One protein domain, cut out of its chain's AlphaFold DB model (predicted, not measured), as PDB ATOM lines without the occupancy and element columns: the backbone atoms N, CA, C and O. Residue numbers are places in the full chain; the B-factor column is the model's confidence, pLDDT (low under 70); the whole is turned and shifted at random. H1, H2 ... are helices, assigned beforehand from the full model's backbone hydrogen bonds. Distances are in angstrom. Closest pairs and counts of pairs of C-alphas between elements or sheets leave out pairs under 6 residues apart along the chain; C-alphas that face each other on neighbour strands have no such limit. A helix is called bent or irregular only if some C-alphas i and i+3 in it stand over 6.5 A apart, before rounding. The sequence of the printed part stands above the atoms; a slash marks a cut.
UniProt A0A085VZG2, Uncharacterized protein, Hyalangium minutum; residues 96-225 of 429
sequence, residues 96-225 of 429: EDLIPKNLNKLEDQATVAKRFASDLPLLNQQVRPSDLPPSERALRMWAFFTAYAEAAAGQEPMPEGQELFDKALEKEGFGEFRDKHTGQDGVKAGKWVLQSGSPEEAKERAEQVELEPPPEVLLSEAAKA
ATOM      1  N   GLU A  96     230.950 180.825  90.110       95.69
ATOM      2  CA  GLU A  96     230.675 179.396  90.015       95.69
ATOM      3  C   GLU A  96     231.354 178.724  88.801       95.69
ATOM      4  O   GLU A  96     231.728 177.553  88.872       95.69
ATOM      5  N   ASP A  97     231.575 179.458  87.699       96.62
ATOM      6  CA  ASP A  97     232.327 178.984  86.522       96.62
ATOM      7  C   ASP A  97     233.846 179.238  86.621       96.62
ATOM      8  O   ASP A  97     234.609 178.759  85.776       96.62
ATOM      9  N   LEU A  98     234.302 179.998  87.625       95.94
ATOM     10  CA  LEU A  98     235.725 180.217  87.924       95.94
ATOM     11  C   LEU A  98     236.285 179.155  88.882       95.94
ATOM     12  O   LEU A  98     237.493 178.927  88.916       95.94
ATOM     13  N   ILE A  99     235.412 178.514  89.659       96.62
ATOM     14  CA  ILE A  99     235.760 177.565  90.718       96.62
ATOM     15  C   ILE A  99     236.110 176.185  90.110       96.62
ATOM     16  O   ILE A  99     235.300 175.599  89.381       96.62
ATOM     17  N   PRO A 100     237.300 175.609  90.391       95.00
ATOM     18  CA  PRO A 100     237.687 174.304  89.859       95.00
ATOM     19  C   PRO A 100     236.783 173.168  90.363       95.00
ATOM     20  O   PRO A 100     236.821 172.788  91.531       95.00
ATOM     21  N   LYS A 101     236.043 172.526  89.448       94.56
ATOM     22  CA  LYS A 101     235.088 171.422  89.729       94.56
ATOM     23  C   LYS A 101     235.723 170.135  90.299       94.56
ATOM     24  O   LYS A 101     235.048 169.124  90.464       94.56
ATOM     25  N   ASN A 102     237.028 170.154  90.565       94.50
ATOM     26  CA  ASN A 102     237.810 169.088  91.182       94.50
ATOM     27  C   ASN A 102     238.317 169.439  92.598       94.50
ATOM     28  O   ASN A 102     239.154 168.702  93.112       94.50
ATOM     29  N   LEU A 103     237.863 170.543  93.207       94.56
ATOM     30  CA  LEU A 103     238.233 170.941  94.573       94.56
ATOM     31  C   LEU A 103     237.988 169.821  95.593       94.56
ATOM     32  O   LEU A 103     238.902 169.438  96.314       94.56
ATOM     33  N   ASN A 104     236.816 169.187  95.536       92.06
ATOM     34  CA  ASN A 104     236.410 168.072  96.403       92.06
ATOM     35  C   ASN A 104     237.182 166.754  96.131       92.06
ATOM     36  O   ASN A 104     236.761 165.690  96.575       92.06
ATOM     37  N   LYS A 105     238.265 166.797  95.341       95.00
ATOM     38  CA  LYS A 105     239.187 165.679  95.070       95.00
ATOM     39  C   LYS A 105     240.615 165.954  95.560       95.00
ATOM     40  O   LYS A 105     241.523 165.210  95.206       95.00
ATOM     41  N   LEU A 106     240.833 167.055  96.277       94.25
ATOM     42  CA  LEU A 106     242.111 167.368  96.910       94.25
ATOM     43  C   LEU A 106     242.114 166.735  98.304       94.25
ATOM     44  O   LEU A 106     241.214 167.012  99.088       94.25
ATOM     45  N   GLU A 107     243.093 165.876  98.572       92.00
ATOM     46  CA  GLU A 107     243.128 165.022  99.771       92.00
ATOM     47  C   GLU A 107     243.474 165.807 101.052       92.00
ATOM     48  O   GLU A 107     243.001 165.456 102.127       92.00
ATOM     49  N   ASP A 108     244.222 166.914 100.942       95.38
ATOM     50  CA  ASP A 108     244.632 167.737 102.089       95.38
ATOM     51  C   ASP A 108     244.026 169.141 102.075       95.38
ATOM     52  O   ASP A 108     244.093 169.854 101.065       95.38
ATOM     53  N   GLN A 109     243.644 169.640 103.255       95.75
ATOM     54  CA  GLN A 109     243.343 171.059 103.469       95.75
ATOM     55  C   GLN A 109     244.507 171.979 103.037       95.75
ATOM     56  O   GLN A 109     244.288 173.027 102.429       95.75
ATOM     57  N   ALA A 110     245.761 171.569 103.274       96.69
ATOM     58  CA  ALA A 110     246.947 172.313 102.840       96.69
ATOM     59  C   ALA A 110     247.098 172.366 101.308       96.69
ATOM     60  O   ALA A 110     247.601 173.352 100.768       96.69
ATOM     61  N   THR A 111     246.626 171.344 100.594       97.38
ATOM     62  CA  THR A 111     246.620 171.293  99.127       97.38
ATOM     63  C   THR A 111     245.494 172.167  98.556       97.38
ATOM     64  O   THR A 111     245.720 172.874  97.569       97.38
ATOM     65  N   VAL A 112     244.329 172.239  99.220       97.50
ATOM     66  CA  VAL A 112     243.281 173.239  98.918       97.50
ATOM     67  C   VAL A 112     243.816 174.667  99.116       97.50
ATOM     68  O   VAL A 112     243.673 175.495  98.217       97.50
ATOM     69  N   ALA A 113     244.504 174.946 100.230       97.44
ATOM     70  CA  ALA A 113     245.076 176.262 100.534       97.44
ATOM     71  C   ALA A 113     246.149 176.701  99.515       97.44
ATOM     72  O   ALA A 113     246.091 177.809  98.975       97.44
ATOM     73  N   LYS A 114     247.095 175.809  99.171       97.50
ATOM     74  CA  LYS A 114     248.114 176.042  98.122       97.50
ATOM     75  C   LYS A 114     247.472 176.334  96.767       97.50
ATOM     76  O   LYS A 114     247.975 177.168  96.009       97.50
ATOM     77  N   ARG A 115     246.343 175.683  96.469       97.75
ATOM     78  CA  ARG A 115     245.586 175.930  95.244       97.75
ATOM     79  C   ARG A 115     244.839 177.263  95.277       97.75
ATOM     80  O   ARG A 115     244.955 178.004  94.309       97.75
ATOM     81  N   PHE A 116     244.169 177.616  96.375       97.88
ATOM     82  CA  PHE A 116     243.532 178.930  96.560       97.88
ATOM     83  C   PHE A 116     244.528 180.076  96.319       97.88
ATOM     84  O   PHE A 116     244.284 180.953  95.490       97.88
ATOM     85  N   ALA A 117     245.701 179.997  96.955       96.94
ATOM     86  CA  ALA A 117     246.793 180.962  96.817       96.94
ATOM     87  C   ALA A 117     247.397 181.051  95.396       96.94
ATOM     88  O   ALA A 117     248.102 182.014  95.091       96.94
ATOM     89  N   SER A 118     247.136 180.058  94.537       97.19
ATOM     90  CA  SER A 118     247.601 180.010  93.143       97.19
ATOM     91  C   SER A 118     246.519 180.467  92.161       97.19
ATOM     92  O   SER A 118     246.785 181.284  91.281       97.19
ATOM     93  N   ASP A 119     245.292 179.969  92.320       97.38
ATOM     94  CA  ASP A 119     244.184 180.218  91.399       97.38
ATOM     95  C   ASP A 119     243.602 181.639  91.589       97.38
ATOM     96  O   ASP A 119     243.249 182.281  90.599       97.38
ATOM     97  N   LEU A 120     243.576 182.194  92.813       96.19
ATOM     98  CA  LEU A 120     243.075 183.556  93.075       96.19
ATOM     99  C   LEU A 120     243.845 184.665  92.317       96.19
ATOM    100  O   LEU A 120     243.197 185.402  91.569       96.19
ATOM    101  N   PRO A 121     245.189 184.790  92.393       95.25
ATOM    102  CA  PRO A 121     245.911 185.819  91.637       95.25
ATOM    103  C   PRO A 121     245.834 185.615  90.113       95.25
ATOM    104  O   PRO A 121     245.823 186.594  89.365       95.25
ATOM    105  N   LEU A 122     245.720 184.369  89.630       95.56
ATOM    106  CA  LEU A 122     245.504 184.072  88.205       95.56
ATOM    107  C   LEU A 122     244.112 184.513  87.718       95.56
ATOM    108  O   LEU A 122     243.957 184.931  86.568       95.56
ATOM    109  N   LEU A 123     243.103 184.438  88.589       95.62
ATOM    110  CA  LEU A 123     241.710 184.783  88.299       95.62
ATOM    111  C   LEU A 123     241.320 186.196  88.763       95.62
ATOM    112  O   LEU A 123     240.185 186.612  88.527       95.62
ATOM    113  N   ASN A 124     242.238 186.974  89.348       92.50
ATOM    114  CA  ASN A 124     241.955 188.277  89.965       92.50
ATOM    115  C   ASN A 124     241.269 189.272  88.999       92.50
ATOM    116  O   ASN A 124     240.358 189.991  89.395       92.50
ATOM    117  N   GLN A 125     241.586 189.242  87.697       92.50
ATOM    118  CA  GLN A 125     240.896 190.072  86.687       92.50
ATOM    119  C   GLN A 125     239.418 189.696  86.447       92.50
ATOM    120  O   GLN A 125     238.678 190.496  85.881       92.50
ATOM    121  N   GLN A 126     238.987 188.494  86.840       94.12
ATOM    122  CA  GLN A 126     237.611 187.987  86.694       94.12
ATOM    123  C   GLN A 126     236.858 187.963  88.035       94.12
ATOM    124  O   GLN A 126     235.645 188.168  88.054       94.12
ATOM    125  N   VAL A 127     237.578 187.776  89.147       95.00
ATOM    126  CA  VAL A 127     237.054 187.852  90.523       95.00
ATOM    127  C   VAL A 127     236.900 189.310  90.985       95.00
ATOM    128  O   VAL A 127     235.859 189.675  91.526       95.00
ATOM    129  N   ARG A 128     237.895 190.169  90.715       93.94
ATOM    130  CA  ARG A 128     237.975 191.580  91.146       93.94
ATOM    131  C   ARG A 128     238.109 192.570  89.962       93.94
ATOM    132  O   ARG A 128     238.953 193.469  90.017       93.94
ATOM    133  N   PRO A 129     237.310 192.453  88.880       93.25
ATOM    134  CA  PRO A 129     237.427 193.318  87.700       93.25
ATOM    135  C   PRO A 129     237.280 194.798  88.076       93.25
ATOM    136  O   PRO A 129     236.339 195.187  88.767       93.25
ATOM    137  N   SER A 130     238.190 195.646  87.598       90.31
ATOM    138  CA  SER A 130     238.270 197.067  87.979       90.31
ATOM    139  C   SER A 130     237.114 197.945  87.479       90.31
ATOM    140  O   SER A 130     236.983 199.080  87.932       90.31
ATOM    141  N   ASP A 131     236.269 197.427  86.584       90.75
ATOM    142  CA  ASP A 131     235.031 198.076  86.133       90.75
ATOM    143  C   ASP A 131     233.871 197.977  87.152       90.75
ATOM    144  O   ASP A 131     232.871 198.673  86.983       90.75
ATOM    145  N   LEU A 132     233.964 197.113  88.175       92.12
ATOM    146  CA  LEU A 132     232.883 196.875  89.143       92.12
ATOM    147  C   LEU A 132     232.988 197.724  90.429       92.12
ATOM    148  O   LEU A 132     234.098 198.074  90.852       92.12
ATOM    149  N   PRO A 133     231.854 197.985  91.116       91.31
ATOM    150  CA  PRO A 133     231.826 198.605  92.442       91.31
ATOM    151  C   PRO A 133     232.734 197.898  93.467       91.31
ATOM    152  O   PRO A 133     232.819 196.668  93.466       91.31
ATOM    153  N   PRO A 134     233.401 198.625  94.386       90.19
ATOM    154  CA  PRO A 134     234.128 198.056  95.523       90.19
ATOM    155  C   PRO A 134     233.360 196.982  96.306       90.19
ATOM    156  O   PRO A 134     233.950 195.957  96.632       90.19
ATOM    157  N   SER A 135     232.062 197.179  96.541       90.88
ATOM    158  CA  SER A 135     231.184 196.215  97.219       90.88
ATOM    159  C   SER A 135     230.950 194.938  96.403       90.88
ATOM    160  O   SER A 135     231.143 193.843  96.917       90.88
ATOM    161  N   GLU A 136     230.618 195.038  95.111       93.69
ATOM    162  CA  GLU A 136     230.443 193.847  94.264       93.69
ATOM    163  C   GLU A 136     231.761 193.071  94.103       93.69
ATOM    164  O   GLU A 136     231.772 191.841  94.109       93.69
ATOM    165  N   ARG A 137     232.900 193.775  94.032       93.88
ATOM    166  CA  ARG A 137     234.232 193.149  94.026       93.88
ATOM    167  C   ARG A 137     234.531 192.410  95.338       93.88
ATOM    168  O   ARG A 137     235.121 191.335  95.276       93.88
ATOM    169  N   ALA A 138     234.094 192.936  96.488       94.19
ATOM    170  CA  ALA A 138     234.175 192.241  97.775       94.19
ATOM    171  C   ALA A 138     233.343 190.949  97.759       94.19
ATOM    172  O   ALA A 138     233.872 189.875  98.027       94.19
ATOM    173  N   LEU A 139     232.071 191.036  97.351       94.75
ATOM    174  CA  LEU A 139     231.146 189.896  97.296       94.75
ATOM    175  C   LEU A 139     231.623 188.785  96.348       94.75
ATOM    176  O   LEU A 139     231.587 187.614  96.713       94.75
ATOM    177  N   ARG A 140     232.126 189.129  95.154       96.19
ATOM    178  CA  ARG A 140     232.670 188.142  94.195       96.19
ATOM    179  C   ARG A 140     233.931 187.458  94.720       96.19
ATOM    180  O   ARG A 140     234.122 186.268  94.482       96.19
ATOM    181  N   MET A 141     234.781 188.191  95.438       95.94
ATOM    182  CA  MET A 141     235.979 187.644  96.074       95.94
ATOM    183  C   MET A 141     235.637 186.768  97.288       95.94
ATOM    184  O   MET A 141     236.243 185.711  97.454       95.94
ATOM    185  N   TRP A 142     234.632 187.158  98.080       97.00
ATOM    186  CA  TRP A 142     234.100 186.347  99.172       97.00
ATOM    187  C   TRP A 142     233.525 185.036  98.638       97.00
ATOM    188  O   TRP A 142     234.015 183.983  99.021       97.00
ATOM    189  N   ALA A 143     232.607 185.080  97.667       96.62
ATOM    190  CA  ALA A 143     232.020 183.891  97.034       96.62
ATOM    191  C   ALA A 143     233.059 182.972  96.358       96.62
ATOM    192  O   ALA A 143     232.892 181.754  96.323       96.62
ATOM    193  N   PHE A 144     234.162 183.526  95.838       97.62
ATOM    194  CA  PHE A 144     235.272 182.705  95.351       97.62
ATOM    195  C   PHE A 144     235.982 181.990  96.507       97.62
ATOM    196  O   PHE A 144     236.295 180.811  96.388       97.62
ATOM    197  N   PHE A 145     236.213 182.673  97.632       97.75
ATOM    198  CA  PHE A 145     236.784 182.072  98.836       97.75
ATOM    199  C   PHE A 145     235.856 181.036  99.493       97.75
ATOM    200  O   PHE A 145     236.352 179.974  99.870       97.75
ATOM    201  N   THR A 146     234.539 181.276  99.586       97.31
ATOM    202  CA  THR A 146     233.610 180.361 100.279       97.31
ATOM    203  C   THR A 146     233.679 178.950  99.705       97.31
ATOM    204  O   THR A 146     233.789 178.001 100.469       97.31
ATOM    205  N   ALA A 147     233.752 178.791  98.382       97.38
ATOM    206  CA  ALA A 147     233.851 177.475  97.751       97.38
ATOM    207  C   ALA A 147     235.181 176.738  98.022       97.38
ATOM    208  O   ALA A 147     235.217 175.507  98.011       97.38
ATOM    209  N   TYR A 148     236.277 177.458  98.292       98.00
ATOM    210  CA  TYR A 148     237.521 176.838  98.774       98.00
ATOM    211  C   TYR A 148     237.443 176.529 100.271       98.00
ATOM    212  O   TYR A 148     238.021 175.534 100.698       98.00
ATOM    213  N   ALA A 149     236.720 177.331 101.056       97.50
ATOM    214  CA  ALA A 149     236.495 177.080 102.474       97.50
ATOM    215  C   ALA A 149     235.558 175.878 102.711       97.50
ATOM    216  O   ALA A 149     235.878 175.025 103.531       97.50
ATOM    217  N   GLU A 150     234.480 175.737 101.933       97.25
ATOM    218  CA  GLU A 150     233.625 174.540 101.887       97.25
ATOM    219  C   GLU A 150     234.457 173.289 101.557       97.25
ATOM    220  O   GLU A 150     234.430 172.302 102.293       97.25
ATOM    221  N   ALA A 151     235.273 173.341 100.497       96.94
ATOM    222  CA  ALA A 151     236.157 172.234 100.126       96.94
ATOM    223  C   ALA A 151     237.241 171.934 101.183       96.94
ATOM    224  O   ALA A 151     237.655 170.785 101.323       96.94
ATOM    225  N   ALA A 152     237.692 172.945 101.933       97.25
ATOM    226  CA  ALA A 152     238.665 172.821 103.018       97.25
ATOM    227  C   ALA A 152     238.060 172.284 104.328       97.25
ATOM    228  O   ALA A 152     238.771 171.613 105.074       97.25
ATOM    229  N   ALA A 153     236.781 172.555 104.601       96.38
ATOM    230  CA  ALA A 153     236.031 172.053 105.758       96.38
ATOM    231  C   ALA A 153     235.488 170.624 105.556       96.38
ATOM    232  O   ALA A 153     235.009 169.994 106.495       96.38
ATOM    233  N   GLY A 154     235.583 170.092 104.333       93.94
ATOM    234  CA  GLY A 154     235.423 168.665 104.047       93.94
ATOM    235  C   GLY A 154     236.668 167.811 104.335       93.94
ATOM    236  O   GLY A 154     236.598 166.600 104.145       93.94
ATOM    237  N   GLN A 155     237.787 168.415 104.759       94.75
ATOM    238  CA  GLN A 155     239.056 167.737 105.060       94.75
ATOM    239  C   GLN A 155     239.443 167.892 106.536       94.75
ATOM    240  O   GLN A 155     238.954 168.785 107.227       94.75
ATOM    241  N   GLU A 156     240.358 167.049 107.021       93.06
ATOM    242  CA  GLU A 156     240.863 167.151 108.395       93.06
ATOM    243  C   GLU A 156     241.603 168.495 108.610       93.06
ATOM    244  O   GLU A 156     242.449 168.872 107.786       93.06
ATOM    245  N   PRO A 157     241.291 169.259 109.680       92.31
ATOM    246  CA  PRO A 157     241.816 170.609 109.868       92.31
ATOM    247  C   PRO A 157     243.304 170.595 110.239       92.31
ATOM    248  O   PRO A 157     243.677 170.390 111.394       92.31
ATOM    249  N   MET A 158     244.167 170.873 109.258       94.88
ATOM    250  CA  MET A 158     245.618 170.916 109.444       94.88
ATOM    251  C   MET A 158     246.126 172.349 109.674       94.88
ATOM    252  O   MET A 158     245.807 173.243 108.884       94.88
ATOM    253  N   PRO A 159     246.997 172.590 110.676       95.44
ATOM    254  CA  PRO A 159     247.497 173.932 110.980       95.44
ATOM    255  C   PRO A 159     248.302 174.547 109.824       95.44
ATOM    256  O   PRO A 159     248.176 175.743 109.576       95.44
ATOM    257  N   GLU A 160     249.045 173.740 109.050       96.19
ATOM    258  CA  GLU A 160     249.722 174.213 107.830       96.19
ATOM    259  C   GLU A 160     248.712 174.771 106.810       96.19
ATOM    260  O   GLU A 160     248.943 175.819 106.211       96.19
ATOM    261  N   GLY A 161     247.562 174.106 106.642       95.62
ATOM    262  CA  GLY A 161     246.504 174.553 105.737       95.62
ATOM    263  C   GLY A 161     245.888 175.877 106.174       95.62
ATOM    264  O   GLY A 161     245.743 176.779 105.348       95.62
ATOM    265  N   GLN A 162     245.607 176.030 107.471       96.00
ATOM    266  CA  GLN A 162     245.100 177.285 108.033       96.00
ATOM    267  C   GLN A 162     246.106 178.433 107.869       96.00
ATOM    268  O   GLN A 162     245.733 179.494 107.378       96.00
ATOM    269  N   GLU A 163     247.388 178.218 108.180       96.88
ATOM    270  CA  GLU A 163     248.436 179.229 107.973       96.88
ATOM    271  C   GLU A 163     248.587 179.654 106.504       96.88
ATOM    272  O   GLU A 163     248.897 180.811 106.219       96.88
ATOM    273  N   LEU A 164     248.420 178.723 105.563       97.31
ATOM    274  CA  LEU A 164     248.507 179.010 104.131       97.31
ATOM    275  C   LEU A 164     247.284 179.779 103.621       97.31
ATOM    276  O   LEU A 164     247.443 180.656 102.772       97.31
ATOM    277  N   PHE A 165     246.094 179.503 104.163       97.62
ATOM    278  CA  PHE A 165     244.912 180.329 103.924       97.62
ATOM    279  C   PHE A 165     245.076 181.733 104.511       97.62
ATOM    280  O   PHE A 165     244.888 182.691 103.769       97.62
ATOM    281  N   ASP A 166     245.487 181.875 105.776       97.12
ATOM    282  CA  ASP A 166     245.712 183.182 106.415       97.12
ATOM    283  C   ASP A 166     246.648 184.059 105.563       97.12
ATOM    284  O   ASP A 166     246.289 185.170 105.172       97.12
ATOM    285  N   LYS A 167     247.810 183.516 105.170       97.69
ATOM    286  CA  LYS A 167     248.806 184.213 104.333       97.69
ATOM    287  C   LYS A 167     248.268 184.573 102.943       97.69
ATOM    288  O   LYS A 167     248.671 185.590 102.381       97.69
ATOM    289  N   ALA A 168     247.376 183.761 102.372       97.50
ATOM    290  CA  ALA A 168     246.734 184.052 101.089       97.50
ATOM    291  C   ALA A 168     245.659 185.146 101.214       97.50
ATOM    292  O   ALA A 168     245.604 186.043 100.376       97.50
ATOM    293  N   LEU A 169     244.848 185.103 102.275       97.25
ATOM    294  CA  LEU A 169     243.836 186.113 102.589       97.25
ATOM    295  C   LEU A 169     244.493 187.480 102.843       97.25
ATOM    296  O   LEU A 169     244.088 188.474 102.238       97.25
ATOM    297  N   GLU A 170     245.548 187.531 103.662       97.00
ATOM    298  CA  GLU A 170     246.342 188.744 103.895       97.00
ATOM    299  C   GLU A 170     246.935 189.295 102.589       97.00
ATOM    300  O   GLU A 170     246.706 190.457 102.249       97.00
ATOM    301  N   LYS A 171     247.652 188.456 101.826       96.75
ATOM    302  CA  LYS A 171     248.349 188.857 100.592       96.75
ATOM    303  C   LYS A 171     247.412 189.395  99.512       96.75
ATOM    304  O   LYS A 171     247.767 190.348  98.825       96.75
ATOM    305  N   GLU A 172     246.244 188.786  99.332       95.50
ATOM    306  CA  GLU A 172     245.272 189.217  98.322       95.50
ATOM    307  C   GLU A 172     244.366 190.359  98.834       95.50
ATOM    308  O   GLU A 172     243.484 190.824  98.108       95.50
ATOM    309  N   GLY A 173     244.589 190.864 100.052       94.25
ATOM    310  CA  GLY A 173     243.945 192.074 100.566       94.25
ATOM    311  C   GLY A 173     242.586 191.860 101.233       94.25
ATOM    312  O   GLY A 173     241.797 192.799 101.295       94.25
ATOM    313  N   PHE A 174     242.293 190.672 101.778       95.94
ATOM    314  CA  PHE A 174     241.071 190.474 102.578       95.94
ATOM    315  C   PHE A 174     241.030 191.382 103.824       95.94
ATOM    316  O   PHE A 174     239.946 191.697 104.309       95.94
ATOM    317  N   GLY A 175     242.190 191.869 104.289       95.44
ATOM    318  CA  GLY A 175     242.300 192.842 105.383       95.44
ATOM    319  C   GLY A 175     241.781 194.252 105.071       95.44
ATOM    320  O   GLY A 175     241.629 195.060 105.985       95.44
ATOM    321  N   GLU A 176     241.475 194.562 103.806       92.81
ATOM    322  CA  GLU A 176     240.797 195.816 103.446       92.81
ATOM    323  C   GLU A 176     239.296 195.784 103.782       92.81
ATOM    324  O   GLU A 176     238.681 196.835 103.949       92.81
ATOM    325  N   PHE A 177     238.687 194.601 103.905       94.56
ATOM    326  CA  PHE A 177     237.247 194.464 104.126       94.56
ATOM    327  C   PHE A 177     236.913 194.345 105.612       94.56
ATOM    328  O   PHE A 177     237.677 193.790 106.411       94.56
ATOM    329  N   ARG A 178     235.732 194.846 105.980       94.81
ATOM    330  CA  ARG A 178     235.156 194.658 107.312       94.81
ATOM    331  C   ARG A 178     233.882 193.841 107.200       94.81
ATOM    332  O   ARG A 178     233.024 194.153 106.383       94.81
ATOM    333  N   ASP A 179     233.752 192.825 108.044       95.44
ATOM    334  CA  ASP A 179     232.447 192.222 108.283       95.44
ATOM    335  C   ASP A 179     231.554 193.241 108.999       95.44
ATOM    336  O   ASP A 179     231.882 193.732 110.083       95.44
ATOM    337  N   LYS A 180     230.416 193.539 108.385       93.31
ATOM    338  CA  LYS A 180     229.392 194.463 108.869       93.31
ATOM    339  C   LYS A 180     228.790 194.057 110.214       93.31
ATOM    340  O   LYS A 180     228.415 194.929 110.997       93.31
ATOM    341  N   HIS A 181     228.684 192.754 110.490       92.50
ATOM    342  CA  HIS A 181     228.007 192.251 111.686       92.50
ATOM    343  C   HIS A 181     228.895 192.281 112.933       92.50
ATOM    344  O   HIS A 181     228.448 192.704 113.999       92.50
ATOM    345  N   THR A 182     230.154 191.858 112.813       94.19
ATOM    346  CA  THR A 182     231.106 191.797 113.935       94.19
ATOM    347  C   THR A 182     232.095 192.964 113.975       94.19
ATOM    348  O   THR A 182     232.828 193.106 114.956       94.19
ATOM    349  N   GLY A 183     232.167 193.780 112.919       93.88
ATOM    350  CA  GLY A 183     233.196 194.810 112.741       93.88
ATOM    351  C   GLY A 183     234.606 194.246 112.522       93.88
ATOM    352  O   GLY A 183     235.581 195.001 112.555       93.88
ATOM    353  N   GLN A 184     234.745 192.927 112.349       95.19
ATOM    354  CA  GLN A 184     236.042 192.271 112.238       95.19
ATOM    355  C   GLN A 184     236.656 192.395 110.845       95.19
ATOM    356  O   GLN A 184     236.040 192.801 109.867       95.19
ATOM    357  N   ASP A 185     237.931 192.045 110.793       95.62
ATOM    358  CA  ASP A 185     238.742 191.933 109.592       95.62
ATOM    359  C   ASP A 185     238.293 190.784 108.682       95.62
ATOM    360  O   ASP A 185     238.007 189.693 109.179       95.62
ATOM    361  N   GLY A 186     238.284 190.996 107.362       95.50
ATOM    362  CA  GLY A 186     237.953 189.952 106.390       95.50
ATOM    363  C   GLY A 186     238.854 188.713 106.487       95.50
ATOM    364  O   GLY A 186     238.376 187.602 106.256       95.50
ATOM    365  N   VAL A 187     240.114 188.856 106.924       97.31
ATOM    366  CA  VAL A 187     241.000 187.712 107.219       97.31
ATOM    367  C   VAL A 187     240.486 186.924 108.430       97.31
ATOM    368  O   VAL A 187     240.430 185.696 108.395       97.31
ATOM    369  N   LYS A 188     240.043 187.610 109.493       97.44
ATOM    370  CA  LYS A 188     239.489 186.966 110.701       97.44
ATOM    371  C   LYS A 188     238.150 186.287 110.424       97.44
ATOM    372  O   LYS A 188     237.932 185.178 110.903       97.44
ATOM    373  N   ALA A 189     237.290 186.918 109.625       97.25
ATOM    374  CA  ALA A 189     236.040 186.321 109.167       97.25
ATOM    375  C   ALA A 189     236.307 185.059 108.323       97.25
ATOM    376  O   ALA A 189     235.731 184.007 108.594       97.25
ATOM    377  N   GLY A 190     237.255 185.119 107.378       96.81
ATOM    378  CA  GLY A 190     237.701 183.952 106.608       96.81
ATOM    379  C   GLY A 190     238.237 182.822 107.494       96.81
ATOM    380  O   GLY A 190     237.844 181.666 107.334       96.81
ATOM    381  N   LYS A 191     239.057 183.149 108.498       97.00
ATOM    382  CA  LYS A 191     239.566 182.170 109.467       97.00
ATOM    383  C   LYS A 191     238.457 181.525 110.306       97.00
ATOM    384  O   LYS A 191     238.508 180.322 110.543       97.00
ATOM    385  N   TRP A 192     237.437 182.281 110.713       96.81
ATOM    386  CA  TRP A 192     236.276 181.739 111.430       96.81
ATOM    387  C   TRP A 192     235.434 180.789 110.561       96.81
ATOM    388  O   TRP A 192     234.966 179.762 111.057       96.81
ATOM    389  N   VAL A 193     235.300 181.067 109.260       97.44
ATOM    390  CA  VAL A 193     234.672 180.144 108.297       97.44
ATOM    391  C   VAL A 193     235.497 178.858 108.145       97.44
ATOM    392  O   VAL A 193     234.934 177.768 108.207       97.44
ATOM    393  N   LEU A 194     236.828 178.955 108.036       96.81
ATOM    394  CA  LEU A 194     237.748 177.801 107.947       96.81
ATOM    395  C   LEU A 194     237.845 176.961 109.235       96.81
ATOM    396  O   LEU A 194     238.404 175.868 109.216       96.81
ATOM    397  N   GLN A 195     237.304 177.455 110.352       96.19
ATOM    398  CA  GLN A 195     237.179 176.740 111.630       96.19
ATOM    399  C   GLN A 195     235.812 176.047 111.792       96.19
ATOM    400  O   GLN A 195     235.353 175.819 112.916       96.19
ATOM    401  N   SER A 196     235.119 175.782 110.686       96.25
ATOM    402  CA  SER A 196     233.940 174.914 110.637       96.25
ATOM    403  C   SER A 196     234.348 173.437 110.623       96.25
ATOM    404  O   SER A 196     235.430 173.082 110.154       96.25
ATOM    405  N   GLY A 197     233.493 172.573 111.171       93.31
ATOM    406  CA  GLY A 197     233.687 171.120 111.200       93.31
ATOM    407  C   GLY A 197     233.031 170.373 110.034       93.31
ATOM    408  O   GLY A 197     233.079 169.145 110.003       93.31
ATOM    409  N   SER A 198     232.369 171.083 109.115       96.50
ATOM    410  CA  SER A 198     231.719 170.508 107.934       96.50
ATOM    411  C   SER A 198     231.591 171.543 106.802       96.50
ATOM    412  O   SER A 198     231.553 172.745 107.078       96.50
ATOM    413  N   PRO A 199     231.469 171.118 105.528       96.56
ATOM    414  CA  PRO A 199     231.227 172.033 104.406       96.56
ATOM    415  C   PRO A 199     229.888 172.780 104.516       96.56
ATOM    416  O   PRO A 199     229.778 173.916 104.066       96.56
ATOM    417  N   GLU A 200     228.875 172.167 105.132       96.94
ATOM    418  CA  GLU A 200     227.565 172.794 105.348       96.94
ATOM    419  C   GLU A 200     227.673 173.923 106.384       96.94
ATOM    420  O   GLU A 200     227.206 175.033 106.134       96.94
ATOM    421  N   GLU A 201     228.395 173.698 107.487       96.94
ATOM    422  CA  GLU A 201     228.677 174.740 108.478       96.94
ATOM    423  C   GLU A 201     229.594 175.836 107.909       96.94
ATOM    424  O   GLU A 201     229.392 177.014 108.205       96.94
ATOM    425  N   ALA A 202     230.576 175.491 107.063       96.88
ATOM    426  CA  ALA A 202     231.401 176.477 106.362       96.88
ATOM    427  C   ALA A 202     230.526 177.457 105.571       96.88
ATOM    428  O   ALA A 202     230.691 178.672 105.680       96.88
ATOM    429  N   LYS A 203     229.552 176.925 104.827       96.69
ATOM    430  CA  LYS A 203     228.613 177.715 104.034       96.69
ATOM    431  C   LYS A 203     227.682 178.558 104.904       96.69
ATOM    432  O   LYS A 203     227.578 179.758 104.669       96.69
ATOM    433  N   GLU A 204     227.073 177.982 105.942       97.31
ATOM    434  CA  GLU A 204     226.213 178.730 106.872       97.31
ATOM    435  C   GLU A 204     226.966 179.866 107.579       97.31
ATOM    436  O   GLU A 204     226.428 180.964 107.718       97.31
ATOM    437  N   ARG A 205     228.219 179.644 108.003       97.19
ATOM    438  CA  ARG A 205     229.073 180.705 108.564       97.19
ATOM    439  C   ARG A 205     229.433 181.753 107.512       97.19
ATOM    440  O   ARG A 205     229.446 182.939 107.820       97.19
ATOM    441  N   ALA A 206     229.705 181.351 106.274       96.69
ATOM    442  CA  ALA A 206     230.076 182.282 105.214       96.69
ATOM    443  C   ALA A 206     228.906 183.156 104.726       96.69
ATOM    444  O   ALA A 206     229.131 184.309 104.361       96.69
ATOM    445  N   GLU A 207     227.671 182.645 104.770       96.19
ATOM    446  CA  GLU A 207     226.441 183.411 104.516       96.19
ATOM    447  C   GLU A 207     226.117 184.417 105.640       96.19
ATOM    448  O   GLU A 207     225.399 185.386 105.400       96.19
ATOM    449  N   GLN A 208     226.677 184.241 106.846       96.44
ATOM    450  CA  GLN A 208     226.562 185.194 107.965       96.44
ATOM    451  C   GLN A 208     227.568 186.359 107.903       96.44
ATOM    452  O   GLN A 208     227.447 187.299 108.688       96.44
ATOM    453  N   VAL A 209     228.564 186.313 107.011       95.88
ATOM    454  CA  VAL A 209     229.583 187.365 106.865       95.88
ATOM    455  C   VAL A 209     229.203 188.294 105.713       95.88
ATOM    456  O   VAL A 209     229.294 187.911 104.546       95.88
ATOM    457  N   GLU A 210     228.854 189.544 106.021       93.88
ATOM    458  CA  GLU A 210     228.617 190.574 105.003       93.88
ATOM    459  C   GLU A 210     229.851 191.489 104.920       93.88
ATOM    460  O   GLU A 210     229.991 192.445 105.683       93.88
ATOM    461  N   LEU A 211     230.785 191.165 104.012       90.69
ATOM    462  CA  LEU A 211     232.000 191.961 103.798       90.69
ATOM    463  C   LEU A 211     231.695 193.282 103.076       90.69
ATOM    464  O   LEU A 211     231.506 193.313 101.857       90.69
ATOM    465  N   GLU A 212     231.747 194.387 103.815       87.25
ATOM    466  CA  GLU A 212     231.699 195.740 103.264       87.25
ATOM    467  C   GLU A 212     233.124 196.298 103.018       87.25
ATOM    468  O   GLU A 212     234.071 195.984 103.753       87.25
ATOM    469  N   PRO A 213     233.321 197.122 101.966       84.31
ATOM    470  CA  PRO A 213     234.581 197.830 101.730       84.31
ATOM    471  C   PRO A 213     234.786 198.959 102.765       84.31
ATOM    472  O   PRO A 213     233.824 199.366 103.421       84.31
ATOM    473  N   PRO A 214     236.004 199.529 102.900       77.62
ATOM    474  CA  PRO A 214     236.282 200.554 103.906       77.62
ATOM    475  C   PRO A 214     235.299 201.739 103.855       77.62
ATOM    476  O   PRO A 214     234.971 202.215 102.761       77.62
ATOM    477  N   PRO A 215     234.880 202.305 105.003       69.94
ATOM    478  CA  PRO A 215     233.892 203.389 105.037       69.94
ATOM    479  C   PRO A 215     234.346 204.653 104.286       69.94
ATOM    480  O   PRO A 215     233.526 205.366 103.711       69.94
ATOM    481  N   GLU A 216     235.654 204.903 104.199       71.50
ATOM    482  CA  GLU A 216     236.241 205.983 103.388       71.50
ATOM    483  C   GLU A 216     235.967 205.809 101.882       71.50
ATOM    484  O   GLU A 216     235.728 206.782 101.152       71.50
ATOM    485  N   VAL A 217     235.942 204.556 101.414       70.69
ATOM    486  CA  VAL A 217     235.594 204.191 100.036       70.69
ATOM    487  C   VAL A 217     234.091 204.354  99.818       70.69
ATOM    488  O   VAL A 217     233.706 204.947  98.813       70.69
ATOM    489  N   LEU A 218     233.252 203.936 100.775       71.31
ATOM    490  CA  LEU A 218     231.794 204.119 100.714       71.31
ATOM    491  C   LEU A 218     231.396 205.602 100.632       71.31
ATOM    492  O   LEU A 218     230.586 205.975  99.785       71.31
ATOM    493  N   LEU A 219     232.014 206.475 101.436       70.31
ATOM    494  CA  LEU A 219     231.818 207.930 101.350       70.31
ATOM    495  C   LEU A 219     232.242 208.480  99.975       70.31
ATOM    496  O   LEU A 219     231.530 209.283  99.363       70.31
ATOM    497  N   SER A 220     233.378 208.007  99.460       70.44
ATOM    498  CA  SER A 220     233.899 208.382  98.139       70.44
ATOM    499  C   SER A 220     233.028 207.879  96.980       70.44
ATOM    500  O   SER A 220     232.982 208.512  95.923       70.44
ATOM    501  N   GLU A 221     232.342 206.751  97.150       69.06
ATOM    502  CA  GLU A 221     231.432 206.155  96.175       69.06
ATOM    503  C   GLU A 221     230.054 206.825  96.197       69.06
ATOM    504  O   GLU A 221     229.576 207.254  95.146       69.06
ATOM    505  N   ALA A 222     229.476 207.060  97.378       72.38
ATOM    506  CA  ALA A 222     228.249 207.838  97.539       72.38
ATOM    507  C   ALA A 222     228.383 209.245  96.921       72.38
ATOM    508  O   ALA A 222     227.513 209.691  96.168       72.38
ATOM    509  N   ALA A 223     229.524 209.914  97.135       71.44
ATOM    510  CA  ALA A 223     229.827 211.207  96.521       71.44
ATOM    511  C   ALA A 223     229.974 211.147  94.982       71.44
ATOM    512  O   ALA A 223     229.696 212.138  94.299       71.44
ATOM    513  N   LYS A 224     230.391 210.007  94.410       73.50
ATOM    514  CA  LYS A 224     230.427 209.785  92.949       73.50
ATOM    515  C   LYS A 224     229.028 209.517  92.394       73.50
ATOM    516  O   LYS A 224     228.650 210.162  91.417       73.50
ATOM    517  N   ALA A 225     228.248 208.647  93.034       73.44
ATOM    518  CA  ALA A 225     226.873 208.336  92.644       73.44
ATOM    519  C   ALA A 225     225.985 209.595  92.653       73.44
ATOM    520  O   ALA A 225     225.308 209.892  91.667       73.44
TER     521      ALA A 225
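This is residues 96 to 225 of the 429 residues of an uncharacterized protein of Hyalangium minutum (UniProt A0A085VZG2). Four helices, H1, H2, H4 and H3, stand side by side in a bundle, each touching the next round a ring; H5 packs on H2 and H4, and H6 lies beyond one end as a tail. The 130 printed residues have six named helices, H1 to H6 in chain order, and no named strand: all helix. The whole is compact, radius of gyration of the C-alphas 14.4 A, yet elongated, spanning 48 by 29 by 23 A.

The longest helix, H2, residues 134 to 153, is a hub, touching three helices. H1, residues 109 to 127, forms a hairpin with H2, at a shallow tilt of 23 degrees, opposite ways; the closest C-alphas, of Gln 109 and Ala 152, are 5.0 A apart. H5, residues 199 to 207, touches residues 146 to 153 of H2, closest C-alphas Glu 150 and Pro 199, 4.3 A. H4, residues 186 to 194, touches residues 149 to 153 of H2, closest C-alphas Ala 149 and Leu 194, 5.7 A. H3, residues 159 to 171, touches H1 at residues 109 to 117, closest C-alphas Ala 110 and Gly 161, 3.7 A. H3 and H4 form a hairpin, closest C-alphas Leu 169 and Val 187, 5.7 A. H6, residues 215 to 225, is close to H2 but not clearly touching. Every O i to N i+4 pair is within hydrogen-bond range in H3, H4, H5 and H6; H1 has 11 of 15, H2 14 of 16.

H2 is 28.0 A long, from C-alpha 134 at (234.128, 198.056, 95.523). H1 is 22.1 A long and irregular, C-alphas 122 and 125 being 7.7 A apart, with a kink of 58 degrees near residue 121. H3 is 18.2 A, H6 15.1 A, H4 and H5 12.3 A each. H6 ends at C-alpha 225, (226.873, 208.336, 92.644).

The C-alphas farthest apart, of Glu 107 and Ala 223, are 48.2 A apart. The printed part has no cut. The link from H3 to H4 is long, 14 residues. Mean pLDDT of the printed part is 93.2, but 71 in H6; residues 215 and 221 are under 70.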